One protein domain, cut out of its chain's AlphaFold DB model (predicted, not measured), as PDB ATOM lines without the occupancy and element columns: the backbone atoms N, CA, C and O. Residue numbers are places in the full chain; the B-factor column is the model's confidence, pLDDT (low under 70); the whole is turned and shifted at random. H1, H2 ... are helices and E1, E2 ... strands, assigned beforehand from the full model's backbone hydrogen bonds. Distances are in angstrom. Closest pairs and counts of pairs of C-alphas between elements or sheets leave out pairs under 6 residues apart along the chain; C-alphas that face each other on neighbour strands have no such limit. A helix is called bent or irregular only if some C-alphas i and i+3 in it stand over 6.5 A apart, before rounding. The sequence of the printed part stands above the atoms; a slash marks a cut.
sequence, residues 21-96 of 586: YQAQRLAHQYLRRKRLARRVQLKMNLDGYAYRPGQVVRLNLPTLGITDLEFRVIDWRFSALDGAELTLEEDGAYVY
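This is residues 21 to 96 of the 586 residues of a protein of Xenorhabdus eapokensis (UniProt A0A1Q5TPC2). A strongly twisted sheet of four antiparallel strands makes the body, and the longest helix, H1, runs away from one end of it as an arm, with residues 21 to 27 sticking out free. The sheet's longest strand, E3, bends by 100 degrees, pairing with E2 on one side of the bend and mostly with E4 beyond it, while the short helix H2 covers part of E4. The printed part has 76 residues, with two named helices and four named strands along the chain as H1, E1, H2, E2, E3, E4; the sheet's order is E1, E4, E3, E2, and the class is mixed, helices and strands. The whole is loose, with a radius of gyration of the C-alphas of 14.5 A and spans of 52 by 24 by 15 A, the arm adding to the length.

H1 is residues 21 to 36, beginning at C-alpha 21 at (60.982, 47.385, 36.442) and measuring 22.6 A from first to last C-alpha. E1 is residues 39 to 44, 15.9 A long. H2 is residues 46 to 50; it is neither bent nor irregular, but only just: C-alphas 47 and 50 are 6.2 A apart. E2 is residues 56 to 61. E3, residues 66 to 79, is 26.9 A long and bends at residue 69, whose C-alpha is at (32.189, 48.466, 40.688). E4 is residues 83 to 90, 22.4 A long, ending at C-alpha 90 at (36.942, 46.035, 45.713).

E1 and E2 are the edge strands. E1 and E4 are antiparallel at 158 degrees, with N 42 and O 86 within hydrogen-bond range at 3.0 A. E2, E3 and E4 form a meander, each strand the antiparallel neighbour of the one before. In the hairpin of E3 and E4, at 139 degrees, N 85 and O 77 are 2.8 A apart. In the hairpin of E2 and E3, at 111 degrees, N 57 and O 71 are 2.8 A apart. H2 is on the sheet, over E4, at a height over the sheet of 7.7 A; its closest C-alpha pair with E4 is Leu 46 and Gly 83, 5.0 A. H1 is not on the sheet, only just, with 4 pairs of C-alphas within 10 A; it is apart from H2, E2 and E3. In H1 every O i to N i+4 pair is within hydrogen-bond range; in H2 0 of 1 is, beside 2 of 2 O i to N i+3 pairs.

The two C-alphas farthest apart are those of Tyr 21 and Leu 81, at 52.2 A. The printed part has no cut, and the five links between named elements are tight. The mean pLDDT of the printed part is 79.7, with residues 21 to 22, 35 and 37 under 70.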
ATOM      1  N   TYR A  21      62.203  46.925  37.102       65.31
ATOM      2  CA  TYR A  21      60.982  47.385  36.442       65.31
ATOM      3  C   TYR A  21      59.752  46.560  36.836       65.31
ATOM      4  O   TYR A  21      58.684  47.119  37.072       65.31
ATOM      5  N   GLN A  22      59.887  45.235  36.935       69.69
ATOM      6  CA  GLN A  22      58.810  44.373  37.431       69.69
ATOM      7  C   GLN A  22      58.555  44.614  38.925       69.69
ATOM      8  O   GLN A  22      57.399  44.643  39.341       69.69
ATOM      9  N   ALA A  23      59.607  44.868  39.711       73.94
ATOM     10  CA  ALA A  23      59.483  45.163  41.138       73.94
ATOM     11  C   ALA A  23      58.728  46.480  41.381       73.94
ATOM     12  O   ALA A  23      57.794  46.517  42.180       73.94
ATOM     13  N   GLN A  24      59.057  47.540  40.633       72.81
ATOM     14  CA  GLN A  24      58.346  48.821  40.711       72.81
ATOM     15  C   GLN A  24      56.864  48.681  40.324       72.81
ATOM     16  O   GLN A  24      56.001  49.287  40.956       72.81
ATOM     17  N   ARG A  25      56.548  47.853  39.319       73.81
ATOM     18  CA  ARG A  25      55.162  47.593  38.895       73.81
ATOM     19  C   ARG A  25      54.358  46.849  39.953       73.81
ATOM     20  O   ARG A  25      53.254  47.277  40.282       73.81
ATOM     21  N   LEU A  26      54.914  45.777  40.513       77.12
ATOM     22  CA  LEU A  26      54.262  45.016  41.580       77.12
ATOM     23  C   LEU A  26      54.076  45.868  42.839       77.12
ATOM     24  O   LEU A  26      53.015  45.812  43.459       77.12
ATOM     25  N   ALA A  27      55.047  46.725  43.169       76.44
ATOM     26  CA  ALA A  27      54.902  47.708  44.242       76.44
ATOM     27  C   ALA A  27      53.767  48.704  43.954       76.44
ATOM     28  O   ALA A  27      52.957  48.995  44.832       76.44
ATOM     29  N   HIS A  28      53.652  49.200  42.721       74.50
ATOM     30  CA  HIS A  28      52.590  50.132  42.345       74.50
ATOM     31  C   HIS A  28      51.196  49.489  42.393       74.50
ATOM     32  O   HIS A  28      50.256  50.095  42.906       74.50
ATOM     33  N   GLN A  29      51.062  48.246  41.931       75.00
ATOM     34  CA  GLN A  29      49.824  47.473  42.041       75.00
ATOM     35  C   GLN A  29      49.455  47.209  43.505       75.00
ATOM     36  O   GLN A  29      48.301  47.382  43.897       75.00
ATOM     37  N   TYR A  30      50.438  46.845  44.326       77.38
ATOM     38  CA  TYR A  30      50.255  46.679  45.763       77.38
ATOM     39  C   TYR A  30      49.744  47.967  46.422       77.38
ATOM     40  O   TYR A  30      48.761  47.941  47.164       77.38
ATOM     41  N   LEU A  31      50.341  49.113  46.084       74.12
ATOM     42  CA  LEU A  31      49.901  50.419  46.573       74.12
ATOM     43  C   LEU A  31      48.490  50.775  46.097       74.12
ATOM     44  O   LEU A  31      47.708  51.296  46.884       74.12
ATOM     45  N   ARG A  32      48.132  50.482  44.840       75.25
ATOM     46  CA  ARG A  32      46.771  50.710  44.323       75.25
ATOM     47  C   ARG A  32      45.740  49.872  45.070       75.25
ATOM     48  O   ARG A  32      44.733  50.422  45.502       75.25
ATOM     49  N   ARG A  33      46.023  48.588  45.307       75.00
ATOM     50  CA  ARG A  33      45.157  47.712  46.111       75.00
ATOM     51  C   ARG A  33      44.999  48.227  47.539       75.00
ATOM     52  O   ARG A  33      43.874  48.303  48.021       75.00
ATOM     53  N   LYS A  34      46.091  48.660  48.183       72.94
ATOM     54  CA  LYS A  34      46.030  49.271  49.522       72.94
ATOM     55  C   LYS A  34      45.298  50.613  49.559       72.94
ATOM     56  O   LYS A  34      44.650  50.899  50.557       72.94
ATOM     57  N   ARG A  35      45.399  51.436  48.511       69.75
ATOM     58  CA  ARG A  35      44.701  52.731  48.428       69.75
ATOM     59  C   ARG A  35      43.209  52.579  48.184       69.75
ATOM     60  O   ARG A  35      42.440  53.371  48.714       69.75
ATOM     61  N   LEU A  36      42.820  51.616  47.353       71.94
ATOM     62  CA  LEU A  36      41.419  51.374  47.043       71.94
ATOM     63  C   LEU A  36      40.729  50.730  48.240       71.94
ATOM     64  O   LEU A  36      39.810  51.347  48.752       71.94
ATOM     65  N   ALA A  37      41.207  49.562  48.697       64.50
ATOM     66  CA  ALA A  37      40.872  48.831  49.934       64.50
ATOM     67  C   ALA A  37      39.483  49.075  50.576       64.50
ATOM     68  O   ALA A  37      39.338  49.026  51.801       64.50
ATOM     69  N   ARG A  38      38.437  49.310  49.775       76.81
ATOM     70  CA  ARG A  38      37.067  49.463  50.254       76.81
ATOM     71  C   ARG A  38      36.558  48.080  50.596       76.81
ATOM     72  O   ARG A  38      36.405  47.231  49.718       76.81
ATOM     73  N   ARG A  39      36.303  47.866  51.884       83.44
ATOM     74  CA  ARG A  39      35.615  46.679  52.378       83.44
ATOM     75  C   ARG A  39      34.201  47.045  52.766       83.44
ATOM     76  O   ARG A  39      33.993  47.961  53.559       83.44
ATOM     77  N   VAL A  40      33.242  46.322  52.208       83.62
ATOM     78  CA  VAL A  40      31.828  46.492  52.528       83.62
ATOM     79  C   VAL A  40      31.334  45.195  53.136       83.62
ATOM     80  O   VAL A  40      31.388  44.142  52.504       83.62
ATOM     81  N   GLN A  41      30.858  45.284  54.372       86.56
ATOM     82  CA  GLN A  41      30.149  44.197  55.025       86.56
ATOM     83  C   GLN A  41      28.658  44.458  54.892       86.56
ATOM     84  O   GLN A  41      28.174  45.535  55.240       86.56
ATOM     85  N   LEU A  42      27.938  43.488  54.349       84.31
ATOM     86  CA  LEU A  42      26.521  43.625  54.068       84.31
ATOM     87  C   LEU A  42      25.777  42.345  54.434       84.31
ATOM     88  O   LEU A  42      26.235  41.236  54.161       84.31
ATOM     89  N   LYS A  43      24.633  42.524  55.094       82.94
ATOM     90  CA  LYS A  43      23.699  41.450  55.426       82.94
ATOM     91  C   LYS A  43      22.557  41.481  54.432       82.94
ATOM     92  O   LYS A  43      21.966  42.534  54.199       82.94
ATOM     93  N   MET A  44      22.263  40.333  53.853       80.38
ATOM     94  CA  MET A  44      21.168  40.147  52.914       80.38
ATOM     95  C   MET A  44      20.317  38.949  53.324       80.38
ATOM     96  O   MET A  44      20.725  38.110  54.125       80.38
ATOM     97  N   ASN A  45      19.106  38.898  52.779       81.75
ATOM     98  CA  ASN A  45      18.184  37.775  52.922       81.75
ATOM     99  C   ASN A  45      18.776  36.481  52.302       81.75
ATOM    100  O   ASN A  45      19.951  36.409  51.930       81.75
ATOM    101  N   LEU A  46      17.957  35.433  52.178       79.38
ATOM    102  CA  LEU A  46      18.388  34.134  51.644       79.38
ATOM    103  C   LEU A  46      18.988  34.196  50.223       79.38
ATOM    104  O   LEU A  46      19.736  33.288  49.864       79.38
ATOM    105  N   ASP A  47      18.760  35.268  49.454       78.56
ATOM    106  CA  ASP A  47      19.357  35.456  48.123       78.56
ATOM    107  C   ASP A  47      20.893  35.536  48.184       78.56
ATOM    108  O   ASP A  47      21.591  35.143  47.246       78.56
ATOM    109  N   GLY A  48      21.447  35.942  49.329       74.81
ATOM    110  CA  GLY A  48      22.893  35.944  49.549       74.81
ATOM    111  C   GLY A  48      23.545  34.583  49.677       74.81
ATOM    112  O   GLY A  48      24.777  34.488  49.678       74.81
ATOM    113  N   TYR A  49      22.747  33.518  49.751       79.44
ATOM    114  CA  TYR A  49      23.258  32.158  49.725       79.44
ATOM    115  C   TYR A  49      23.898  31.794  48.379       79.44
ATOM    116  O   TYR A  49      24.715  30.878  48.342       79.44
ATOM    117  N   ALA A  50      23.583  32.487  47.283       80.75
ATOM    118  CA  ALA A  50      24.139  32.181  45.962       80.75
ATOM    119  C   ALA A  50      25.624  32.559  45.809       80.75
ATOM    120  O   ALA A  50      26.318  32.005  44.956       80.75
ATOM    121  N   TYR A  51      26.124  33.471  46.643       85.88
ATOM    122  CA  TYR A  51      27.478  33.996  46.524       85.88
ATOM    123  C   TYR A  51      28.463  33.229  47.416       85.88
ATOM    124  O   TYR A  51      28.145  32.835  48.543       85.88
ATOM    125  N   ARG A  52      29.676  32.993  46.917       82.69
ATOM    126  CA  ARG A  52      30.737  32.253  47.622       82.69
ATOM    127  C   ARG A  52      32.041  33.046  47.660       82.69
ATOM    128  O   ARG A  52      32.320  33.773  46.704       82.69
ATOM    129  N   PRO A  53      32.866  32.877  48.713       84.38
ATOM    130  CA  PRO A  53      34.203  33.453  48.752       84.38
ATOM    131  C   PRO A  53      34.992  33.141  47.475       84.38
ATOM    132  O   PRO A  53      34.983  32.012  46.985       84.38
ATOM    133  N   GLY A  54      35.641  34.159  46.916       77.25
ATOM    134  CA  GLY A  54      36.371  34.106  45.651       77.25
ATOM    135  C   GLY A  54      35.572  34.539  44.419       77.25
ATOM    136  O   GLY A  54      36.194  34.881  43.414       77.25
ATOM    137  N   GLN A  55      34.235  34.586  44.474       81.12
ATOM    138  CA  GLN A  55      33.429  35.104  43.363       81.12
ATOM    139  C   GLN A  55      33.524  36.629  43.266       81.12
ATOM    140  O   GLN A  55      33.588  37.322  44.283       81.12
ATOM    141  N   VAL A  56      33.504  37.138  42.034       83.31
ATOM    142  CA  VAL A  56      33.433  38.572  41.742       83.31
ATOM    143  C   VAL A  56      31.979  38.941  41.469       83.31
ATOM    144  O   VAL A  56      31.307  38.300  40.663       83.31
ATOM    145  N   VAL A  57      31.498  39.965  42.160       84.12
ATOM    146  CA  VAL A  57      30.149  40.514  42.055       84.12
ATOM    147  C   VAL A  57      30.232  41.996  41.727       84.12
ATOM    148  O   VAL A  57      31.176  42.680  42.114       84.12
ATOM    149  N   ARG A  58      29.228  42.517  41.027       85.62
ATOM    150  CA  ARG A  58      29.097  43.959  40.807       85.62
ATOM    151  C   ARG A  58      28.251  44.549  41.917       85.62
ATOM    152  O   ARG A  58      27.105  44.143  42.105       85.62
ATOM    153  N   LEU A  59      28.824  45.485  42.663       83.75
ATOM    154  CA  LEU A  59      28.145  46.162  43.755       83.75
ATOM    155  C   LEU A  59      27.674  47.539  43.287       83.75
ATOM    156  O   LEU A  59      28.444  48.320  42.727       83.75
ATOM    157  N   ASN A  60      26.402  47.843  43.539       82.81
ATOM    158  CA  ASN A  60      25.826  49.148  43.248       82.81
ATOM    159  C   ASN A  60      25.179  49.724  44.514       82.81
ATOM    160  O   ASN A  60      24.101  49.300  44.925       82.81
ATOM    161  N   LEU A  61      25.868  50.680  45.134       82.81
ATOM    162  CA  LEU A  61      25.427  51.463  46.288       82.81
ATOM    163  C   LEU A  61      25.635  52.956  45.963       82.81
ATOM    164  O   LEU A  61      26.608  53.562  46.429       82.81
ATOM    165  N   PRO A  62      24.742  53.570  45.158       79.38
ATOM    166  CA  PRO A  62      24.927  54.932  44.650       79.38
ATOM    167  C   PRO A  62      25.092  55.984  45.752       79.38
ATOM    168  O   PRO A  62      25.826  56.952  45.586       79.38
ATOM    169  N   THR A  63      24.459  55.775  46.911       74.56
ATOM    170  CA  THR A  63      24.544  56.665  48.083       74.56
ATOM    171  C   THR A  63      25.937  56.724  48.711       74.56
ATOM    172  O   THR A  63      26.257  57.702  49.380       74.56
ATOM    173  N   LEU A  64      26.773  55.708  48.483       73.75
ATOM    174  CA  LEU A  64      28.170  55.650  48.922       73.75
ATOM    175  C   LEU A  64      29.152  55.923  47.769       73.75
ATOM    176  O   LEU A  64      30.356  55.727  47.925       73.75
ATOM    177  N   GLY A  65      28.651  56.354  46.605       74.50
ATOM    178  CA  GLY A  65      29.462  56.585  45.407       74.50
ATOM    179  C   GLY A  65      30.013  55.305  44.769       74.50
ATOM    180  O   GLY A  65      30.991  55.370  44.028       74.50
ATOM    181  N   ILE A  66      29.418  54.144  45.068       81.69
ATOM    182  CA  ILE A  66      29.790  52.849  44.485       81.69
ATOM    183  C   ILE A  66      28.767  52.528  43.393       81.69
ATOM    184  O   ILE A  66      27.606  52.269  43.696       81.69
ATOM    185  N   THR A  67      29.167  52.542  42.123       80.81
ATOM    186  CA  THR A  67      28.258  52.268  40.999       80.81
ATOM    187  C   THR A  67      28.955  51.407  39.959       80.81
ATOM    188  O   THR A  67      29.963  51.822  39.402       80.81
ATOM    189  N   ASP A  68      28.406  50.212  39.723       82.12
ATOM    190  CA  ASP A  68      28.935  49.200  38.791       82.12
ATOM    191  C   ASP A  68      30.416  48.846  39.031       82.12
ATOM    192  O   ASP A  68      31.177  48.585  38.103       82.12
ATOM    193  N   LEU A  69      30.833  48.842  40.301       83.31
ATOM    194  CA  LEU A  69      32.189  48.466  40.688       83.31
ATOM    195  C   LEU A  69      32.252  46.975  41.020       83.31
ATOM    196  O   LEU A  69      31.347  46.416  41.643       83.31
ATOM    197  N   GLU A  70      33.338  46.333  40.604       86.69
ATOM    198  CA  GLU A  70      33.593  44.912  40.833       86.69
ATOM    199  C   GLU A  70      34.209  44.689  42.219       86.69
ATOM    200  O   GLU A  70      35.238  45.265  42.573       86.69
ATOM    201  N   PHE A  71      33.570  43.828  43.006       87.56
ATOM    202  CA  PHE A  71      34.005  43.420  44.333       87.56
ATOM    203  C   PHE A  71      34.147  41.906  44.389       87.56
ATOM    204  O   PHE A  71      33.290  41.167  43.911       87.56
ATOM    205  N   ARG A  72      35.196  41.420  45.042       87.12
ATOM    206  CA  ARG A  72      35.369  40.004  45.348       87.12
ATOM    207  C   ARG A  72      34.780  39.691  46.720       87.12
ATOM    208  O   ARG A  72      35.032  40.409  47.686       87.12
ATOM    209  N   VAL A  73      34.038  38.591  46.831       85.31
ATOM    210  CA  VAL A  73      33.610  38.050  48.128       85.31
ATOM    211  C   VAL A  73      34.840  37.490  48.842       85.31
ATOM    212  O   VAL A  73      35.458  36.544  48.355       85.31
ATOM    213  N   ILE A  74      35.216  38.071  49.977       87.44
ATOM    214  CA  ILE A  74      36.387  37.651  50.765       87.44
ATOM    215  C   ILE A  74      35.979  36.723  51.909       87.44
ATOM    216  O   ILE A  74      36.663  35.736  52.161       87.44
ATOM    217  N   ASP A  75      34.856  37.017  52.565       86.25
ATOM    218  CA  ASP A  75      34.288  36.188  53.632       86.25
ATOM    219  C   ASP A  75      32.767  36.083  53.468       86.25
ATOM    220  O   ASP A  75      32.123  36.985  52.920       86.25
ATOM    221  N   TRP A  76      32.202  34.969  53.923       88.88
ATOM    222  CA  TRP A  76      30.781  34.652  53.802       88.88
ATOM    223  C   TRP A  76      30.316  33.845  55.012       88.88
ATOM    224  O   TRP A  76      30.906  32.817  55.352       88.88
ATOM    225  N   ARG A  77      29.231  34.289  55.650       85.69
ATOM    226  CA  ARG A  77      28.602  33.613  56.792       85.69
ATOM    227  C   ARG A  77      27.106  33.486  56.564       85.69
ATOM    228  O   ARG A  77      26.492  34.370  55.978       85.69
ATOM    229  N   PHE A  78      26.511  32.405  57.053       83.94
ATOM    230  CA  PHE A  78      25.092  32.127  56.849       83.94
ATOM    231  C   PHE A  78      24.411  31.629  58.120       83.94
ATOM    232  O   PHE A  78      24.942  30.764  58.817       83.94
ATOM    233  N   SER A  79      23.212  32.155  58.369       82.00
ATOM    234  CA  SER A  79      22.273  31.729  59.406       82.00
ATOM    235  C   SER A  79      20.911  31.477  58.760       82.00
ATOM    236  O   SER A  79      20.424  32.297  57.983       82.00
ATOM    237  N   ALA A  80      20.263  30.361  59.107       73.56
ATOM    238  CA  ALA A  80      18.929  30.038  58.594       73.56
ATOM    239  C   ALA A  80      17.839  31.021  59.069       73.56
ATOM    240  O   ALA A  80      16.783  31.096  58.444       73.56
ATOM    241  N   LEU A  81      18.090  31.769  60.154       75.50
ATOM    242  CA  LEU A  81      17.176  32.776  60.705       75.50
ATOM    243  C   LEU A  81      17.504  34.199  60.223       75.50
ATOM    244  O   LEU A  81      16.586  34.978  59.984       75.50
ATOM    245  N   ASP A  82      18.790  34.527  60.049       73.44
ATOM    246  CA  ASP A  82      19.255  35.913  59.844       73.44
ATOM    247  C   ASP A  82      19.767  36.211  58.420       73.44
ATOM    248  O   ASP A  82      20.149  37.344  58.126       73.44
ATOM    249  N   GLY A  83      19.781  35.212  57.529       85.00
ATOM    250  CA  GLY A  83      20.239  35.352  56.145       85.00
ATOM    251  C   GLY A  83      21.752  35.175  55.966       85.00
ATOM    252  O   GLY A  83      22.411  34.462  56.729       85.00
ATOM    253  N   ALA A  84      22.300  35.784  54.911       83.88
ATOM    254  CA  ALA A  84      23.715  35.701  54.552       83.88
ATOM    255  C   ALA A  84      24.436  37.035  54.782       83.88
ATOM    256  O   ALA A  84      23.972  38.100  54.376       83.88
ATOM    257  N   GLU A  85      25.607  36.966  55.401       88.12
ATOM    258  CA  GLU A  85      26.500  38.091  55.640       88.12
ATOM    259  C   GLU A  85      27.748  37.949  54.772       88.12
ATOM    260  O   GLU A  85      28.458  36.944  54.844       88.12
ATOM    261  N   LEU A  86      28.010  38.956  53.942       88.12
ATOM    262  CA  LEU A  86      29.126  38.973  53.005       88.12
ATOM    263  C   LEU A  86      30.092  40.089  53.350       88.12
ATOM    264  O   LEU A  86      29.679  41.223  53.590       88.12
ATOM    265  N   THR A  87      31.380  39.769  53.291       88.88
ATOM    266  CA  THR A  87      32.448  40.767  53.263       88.88
ATOM    267  C   THR A  87      32.979  40.857  51.843       88.88
ATOM    268  O   THR A  87      33.544  39.895  51.320       88.88
ATOM    269  N   LEU A  88      32.779  42.011  51.220       87.19
ATOM    270  CA  LEU A  88      33.194  42.314  49.860       87.19
ATOM    271  C   LEU A  88      34.423  43.227  49.884       87.19
ATOM    272  O   LEU A  88      34.446  44.189  50.647       87.19
ATOM    273  N   GLU A  89      35.414  42.963  49.036       87.50
ATOM    274  CA  GLU A  89      36.583  43.829  48.825       87.50
ATOM    275  C   GLU A  89      36.671  44.229  47.354       87.50
ATOM    276  O   GLU A  89      36.522  43.382  46.475       87.50
ATOM    277  N   GLU A  90      36.873  45.516  47.082       86.31
ATOM    278  CA  GLU A  90      36.942  46.035  45.713       86.31
ATOM    279  C   GLU A  90      38.122  45.422  44.941       86.31
ATOM    280  O   GLU A  90      39.269  45.482  45.390       86.31
ATOM    281  N   ASP A  91      37.841  44.817  43.783       79.81
ATOM    282  CA  ASP A  91      38.822  44.047  43.008       79.81
ATOM    283  C   ASP A  91      38.479  44.024  41.509       79.81
ATOM    284  O   ASP A  91      38.254  42.969  40.915       79.81
ATOM    285  N   GLY A  92      38.394  45.211  40.905       78.75
ATOM    286  CA  GLY A  92      38.057  45.366  39.488       78.75
ATOM    287  C   GLY A  92      39.246  45.288  38.532       78.75
ATOM    288  O   GLY A  92      40.394  45.543  38.906       78.75
ATOM    289  N   ALA A  93      38.961  44.998  37.258       71.25
ATOM    290  CA  ALA A  93      39.969  44.895  36.193       71.25
ATOM    291  C   ALA A  93      40.891  46.130  36.081       71.25
ATOM    292  O   ALA A  93      42.085  45.989  35.811       71.25
ATOM    293  N   TYR A  94      40.373  47.323  36.384       72.19
ATOM    294  CA  TYR A  94      41.111  48.590  36.355       72.19
ATOM    295  C   TYR A  94      42.298  48.654  37.337       72.19
ATOM    296  O   TYR A  94      43.263  49.396  37.131       72.19
ATOM    297  N   VAL A  95      42.292  47.824  38.384       71.56
ATOM    298  CA  VAL A  95      43.429  47.663  39.307       71.56
ATOM    299  C   VAL A  95      44.632  47.007  38.606       71.56
ATOM    300  O   VAL A  95      45.778  47.214  39.014       71.56
ATOM    301  N   TYR A  96      44.380  46.270  37.519       70.81
ATOM    302  CA  TYR A  96      45.332  45.429  36.789       70.81
ATOM    303  C   TYR A  96      45.618  45.912  35.351       70.81
ATOM    304  O   TYR A  96      46.398  45.278  34.642       70.81
TER     305      TYR A  96